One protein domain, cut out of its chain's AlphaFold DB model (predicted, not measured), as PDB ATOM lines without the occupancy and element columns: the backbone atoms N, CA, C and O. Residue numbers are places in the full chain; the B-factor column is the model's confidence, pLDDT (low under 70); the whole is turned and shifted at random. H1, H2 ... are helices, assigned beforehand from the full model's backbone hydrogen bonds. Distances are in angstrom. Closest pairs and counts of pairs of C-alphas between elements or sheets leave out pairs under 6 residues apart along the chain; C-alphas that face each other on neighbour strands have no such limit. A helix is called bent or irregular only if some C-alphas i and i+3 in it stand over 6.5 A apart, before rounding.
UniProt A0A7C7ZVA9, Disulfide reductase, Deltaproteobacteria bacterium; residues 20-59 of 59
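This is residues 20 to 59 of the 59 residues of the protein "Disulfide reductase" of Deltaproteobacteria bacterium (UniProt A0A7C7ZVA9). Two short helices, H1 and H2, stand near each other with a gap between them, and a long loop joins them: from the end of H1 it swings round to Val 47 at the far side and folds back to H2. A short lead-in without a named element, residues 20 to 24, comes before H1. The printed part has 40 residues with two named helices, H1 then H2, and no named strand; the class is all helix, though the helices hold 16 of the 40 residues. The whole is compact and rounded, with a radius of gyration of the C-alphas of 9.0 A and spans of 23 by 20 by 15 A.

The printed part begins at Val 20, C-alpha at (-40.361, 30.495, 34.535). H1, residues 25 to 32, measures 10.3 A from C-alpha 25 at (-25.909, 26.915, 38.102) to C-alpha 32. H2, residues 51 to 58, measures 10.5 A and ends at C-alpha 58, (-26.208, 36.066, 25.497).

H1 runs mainly toward lower z, while H2 runs toward higher x and y with z almost level. H1 and H2 are near each other, with 6 pairs of C-alphas within 10 A; their closest C-alphas, 8.4 A apart, are only just beyond 8 A. In H1 and H2 each O i to N i+4 pair of the backbone is within hydrogen-bond range. Neither helix is bent or irregular.

The C-alphas of Val 47 and Gly 59, the two farthest apart, are 23.4 A from each other; those of Val 20 and Gly 59 are 19.7 A apart. The link from H1 to H2, residues 33 to 50, is long, and its C-alphas lie 5 to 12 A from the mean of the C-alphas. The printed part has no cut and ends at Gly 59, the chain's last residue. The mean pLDDT of the printed part is 94.0, and residue 59 is the one residue under 70.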
ATOM      1  N   VAL A  20     -41.743  30.071  34.281       94.94
ATOM      2  CA  VAL A  20     -40.361  30.495  34.535       94.94
ATOM      3  C   VAL A  20     -39.420  29.294  34.411       94.94
ATOM      4  O   VAL A  20     -39.536  28.359  35.207       94.94
ATOM      5  N   PRO A  21     -38.441  29.303  33.492       94.69
ATOM      6  CA  PRO A  21     -37.469  28.221  33.397       94.69
ATOM      7  C   PRO A  21     -36.585  28.149  34.648       94.69
ATOM      8  O   PRO A  21     -36.036  29.163  35.087       94.69
ATOM      9  N   ILE A  22     -36.399  26.949  35.208       95.12
ATOM     10  CA  ILE A  22     -35.533  26.739  36.379       95.12
ATOM     11  C   ILE A  22     -34.312  25.919  35.974       95.12
ATOM     12  O   ILE A  22     -34.406  24.723  35.722       95.12
ATOM     13  N   VAL A  23     -33.141  26.548  35.966       94.81
ATOM     14  CA  VAL A  23     -31.873  25.915  35.570       94.81
ATOM     15  C   VAL A  23     -30.921  25.763  36.753       94.81
ATOM     16  O   VAL A  23     -30.931  26.557  37.695       94.81
ATOM     17  N   TYR A  24     -30.054  24.755  36.695       95.25
ATOM     18  CA  TYR A  24     -28.936  24.629  37.623       95.25
ATOM     19  C   TYR A  24     -27.814  25.604  37.262       95.25
ATOM     20  O   TYR A  24     -27.538  25.871  36.091       95.25
ATOM     21  N   LEU A  25     -27.083  26.058  38.283       95.75
ATOM     22  CA  LEU A  25     -25.909  26.915  38.102       95.75
ATOM     23  C   LEU A  25     -24.886  26.303  37.132       95.75
ATOM     24  O   LEU A  25     -24.331  27.008  36.298       95.75
ATOM     25  N   THR A  26     -24.666  24.990  37.193       96.75
ATOM     26  CA  THR A  26     -23.723  24.293  36.304       96.75
ATOM     27  C   THR A  26     -24.162  24.301  34.840       96.75
ATOM     28  O   THR A  26     -23.308  24.389  33.963       96.75
ATOM     29  N   GLN A  27     -25.469  24.276  34.560       96.38
ATOM     30  CA  GLN A  27     -25.986  24.409  33.194       96.38
ATOM     31  C   GLN A  27     -25.715  25.817  32.655       96.38
ATOM     32  O   GLN A  27     -25.253  25.966  31.527       96.38
ATOM     33  N   LEU A  28     -25.913  26.850  33.484       95.25
ATOM     34  CA  LEU A  28     -25.555  28.228  33.130       95.25
ATOM     35  C   LEU A  28     -24.049  28.392  32.906       95.25
ATOM     36  O   LEU A  28     -23.651  29.057  31.955       95.25
ATOM     37  N   MET A  29     -23.210  27.767  33.737       96.75
ATOM     38  CA  MET A  29     -21.756  27.780  33.551       96.75
ATOM     39  C   MET A  29     -21.343  27.127  32.230       96.75
ATOM     40  O   MET A  29     -20.516  27.688  31.519       96.75
ATOM     41  N   ALA A  30     -21.933  25.980  31.876       96.75
ATOM     42  CA  ALA A  30     -21.663  25.320  30.599       96.75
ATOM     43  C   ALA A  30     -21.969  26.255  29.417       96.75
ATOM     44  O   ALA A  30     -21.131  26.424  28.530       96.75
ATOM     45  N   VAL A  31     -23.115  26.945  29.450       95.25
ATOM     46  CA  VAL A  31     -23.454  27.956  28.435       95.25
ATOM     47  C   VAL A  31     -22.459  29.118  28.440       95.25
ATOM     48  O   VAL A  31     -21.966  29.502  27.382       95.25
ATOM     49  N   ALA A  32     -22.125  29.664  29.611       94.62
ATOM     50  CA  ALA A  32     -21.199  30.790  29.741       94.62
ATOM     51  C   ALA A  32     -19.783  30.466  29.233       94.62
ATOM     52  O   ALA A  32     -19.077  31.354  28.762       94.62
ATOM     53  N   PHE A  33     -19.371  29.198  29.296       95.81
ATOM     54  CA  PHE A  33     -18.094  28.721  28.761       95.81
ATOM     55  C   PHE A  33     -18.149  28.341  27.274       95.81
ATOM     56  O   PHE A  33     -17.163  27.839  26.739       95.81
ATOM     57  N   GLY A  34     -19.272  28.588  26.594       94.81
ATOM     58  CA  GLY A  34     -19.431  28.316  25.165       94.81
ATOM     59  C   GLY A  34     -19.613  26.835  24.826       94.81
ATOM     60  O   GLY A  34     -19.359  26.439  23.688       94.81
ATOM     61  N   MET A  35     -20.020  26.009  25.793       96.94
ATOM     62  CA  MET A  35     -20.320  24.594  25.568       96.94
ATOM     63  C   MET A  35     -21.692  24.406  24.901       96.94
ATOM     64  O   MET A  35     -22.507  25.331  24.831       96.94
ATOM     65  N   ASP A  36     -21.977  23.194  24.419       96.25
ATOM     66  CA  ASP A  36     -23.232  22.907  23.729       96.25
ATOM     67  C   ASP A  36     -24.430  22.891  24.698       96.25
ATOM     68  O   ASP A  36     -24.470  22.149  25.682       96.25
ATOM     69  N   MET A  37     -25.456  23.689  24.385       94.81
ATOM     70  CA  MET A  37     -26.658  23.856  25.215       94.81
ATOM     71  C   MET A  37     -27.441  22.554  25.450       94.81
ATOM     72  O   MET A  37     -28.116  22.406  26.469       94.81
ATOM     73  N   LYS A  38     -27.377  21.606  24.511       95.50
ATOM     74  CA  LYS A  38     -28.148  20.365  24.561       95.50
ATOM     75  C   LYS A  38     -27.310  19.220  25.112       95.50
ATOM     76  O   LYS A  38     -27.718  18.535  26.040       95.50
ATOM     77  N   LYS A  39     -26.139  18.996  24.529       97.12
ATOM     78  CA  LYS A  39     -25.258  17.881  24.863       97.12
ATOM     79  C   LYS A  39     -24.549  18.095  26.198       97.12
ATOM     80  O   LYS A  39     -24.479  17.150  26.978       97.12
ATOM     81  N   ASP A  40     -24.047  19.302  26.451       97.12
ATOM     82  CA  ASP A  40     -23.203  19.576  27.616       97.12
ATOM     83  C   ASP A  40     -24.001  20.225  28.758       97.12
ATOM     84  O   ASP A  40     -23.849  19.837  29.915       97.12
ATOM     85  N   ALA A  41     -24.894  21.173  28.446       96.81
ATOM     86  CA  ALA A  41     -25.744  21.837  29.444       96.81
ATOM     87  C   ALA A  41     -27.091  21.128  29.693       96.81
ATOM     88  O   ALA A  41     -27.791  21.471  30.647       96.81
ATOM     89  N   ALA A  42     -27.461  20.139  28.871       96.69
ATOM     90  CA  ALA A  42     -28.673  19.329  29.037       96.69
ATOM     91  C   ALA A  42     -29.979  20.142  29.192       96.69
ATOM     92  O   ALA A  42     -30.915  19.686  29.849       96.69
ATOM     93  N   LEU A  43     -30.061  21.339  28.597       95.75
ATOM     94  CA  LEU A  43     -31.210  22.246  28.763       95.75
ATOM     95  C   LEU A  43     -32.519  21.666  28.214       95.75
ATOM     96  O   LEU A  43     -33.597  21.962  28.716       95.75
ATOM     97  N   ASN A  44     -32.426  20.746  27.255       94.94
ATOM     98  CA  ASN A  44     -33.571  20.067  26.651       94.94
ATOM     99  C   ASN A  44     -34.291  19.075  27.589       94.94
ATOM    100  O   ASN A  44     -35.222  18.402  27.148       94.94
ATOM    101  N   TYR A  45     -33.806  18.888  28.818       94.56
ATOM    102  CA  TYR A  45     -34.455  18.063  29.841       94.56
ATOM    103  C   TYR A  45     -35.305  18.880  30.819       94.56
ATOM    104  O   TYR A  45     -36.007  18.294  31.644       94.56
ATOM    105  N   ASN A  46     -35.250  20.209  30.737       94.12
ATOM    106  CA  ASN A  46     -36.125  21.091  31.491       94.12
ATOM    107  C   ASN A  46     -37.580  20.937  31.036       94.12
ATOM    108  O   ASN A  46     -37.857  20.713  29.857       94.12
ATOM    109  N   VAL A  47     -38.515  21.063  31.978       94.12
ATOM    110  CA  VAL A  47     -39.954  21.032  31.680       94.12
ATOM    111  C   VAL A  47     -40.365  22.313  30.964       94.12
ATOM    112  O   VAL A  47     -41.157  22.258  30.026       94.12
ATOM    113  N   ILE A  48     -39.801  23.446  31.389       94.31
ATOM    114  CA  ILE A  48     -40.000  24.747  30.758       94.31
ATOM    115  C   ILE A  48     -38.718  25.078  29.983       94.31
ATOM    116  O   ILE A  48     -37.671  25.245  30.613       94.31
ATOM    117  N   PRO A  49     -38.756  25.157  28.640       94.62
ATOM    118  CA  PRO A  49     -37.561  25.353  27.818       94.62
ATOM    119  C   PRO A  49     -36.832  26.677  28.132       94.62
ATOM    120  O   PRO A  49     -37.377  27.755  27.872       94.62
ATOM    121  N   PRO A  50     -35.593  26.652  28.664       95.50
ATOM    122  CA  PRO A  50     -34.865  27.869  29.019       95.50
ATOM    123  C   PRO A  50     -34.140  28.512  27.828       95.50
ATOM    124  O   PRO A  50     -33.653  29.638  27.946       95.50
ATOM    125  N   GLU A  51     -34.027  27.830  26.684       93.50
ATOM    126  CA  GLU A  51     -33.166  28.242  25.572       93.50
ATOM    127  C   GLU A  51     -33.549  29.608  25.001       93.50
ATOM    128  O   GLU A  51     -32.662  30.368  24.621       93.50
ATOM    129  N   GLY A  52     -34.842  29.941  24.956       92.50
ATOM    130  CA  GLY A  52     -35.303  31.248  24.480       92.50
ATOM    131  C   GLY A  52     -34.791  32.395  25.353       92.50
ATOM    132  O   GLY A  52     -34.223  33.360  24.843       92.50
ATOM    133  N   VAL A  53     -34.923  32.250  26.675       93.44
ATOM    134  CA  VAL A  53     -34.464  33.248  27.656       93.44
ATOM    135  C   VAL A  53     -32.939  33.334  27.669       93.44
ATOM    136  O   VAL A  53     -32.380  34.428  27.666       93.44
ATOM    137  N   ILE A  54     -32.256  32.189  27.630       93.38
ATOM    138  CA  ILE A  54     -30.792  32.137  27.629       93.38
ATOM    139  C   ILE A  54     -30.223  32.782  26.364       93.38
ATOM    140  O   ILE A  54     -29.297  33.580  26.469       93.38
ATOM    141  N   ARG A  55     -30.785  32.497  25.179       91.81
ATOM    142  CA  ARG A  55     -30.355  33.125  23.917       91.81
ATOM    143  C   ARG A  55     -30.529  34.639  23.952       91.81
ATOM    144  O   ARG A  55     -29.602  35.355  23.597       91.81
ATOM    145  N   ALA A  56     -31.667  35.120  24.450       92.50
ATOM    146  CA  ALA A  56     -31.905  36.552  24.609       92.50
ATOM    147  C   ALA A  56     -30.899  37.230  25.560       92.50
ATOM    148  O   ALA A  56     -30.601  38.409  25.393       92.50
ATOM    149  N   ALA A  57     -30.364  36.500  26.545       89.12
ATOM    150  CA  ALA A  57     -29.388  37.024  27.496       89.12
ATOM    151  C   ALA A  57     -27.945  37.066  26.958       89.12
ATOM    152  O   ALA A  57     -27.159  37.889  27.423       89.12
ATOM    153  N   ILE A  58     -27.584  36.183  26.017       84.69
ATOM    154  CA  ILE A  58     -26.208  36.066  25.497       84.69
ATOM    155  C   ILE A  58     -25.960  36.820  24.179       84.69
ATOM    156  O   ILE A  58     -24.794  37.029  23.846       84.69
ATOM    157  N   GLY A  59     -27.013  37.274  23.482       65.62
ATOM    158  CA  GLY A  59     -26.916  38.050  22.234       65.62
ATOM    159  C   GLY A  59     -27.233  37.240  20.986       65.62
ATOM    160  O   GLY A  59     -26.464  36.305  20.673       65.62
TER     161      GLY A  59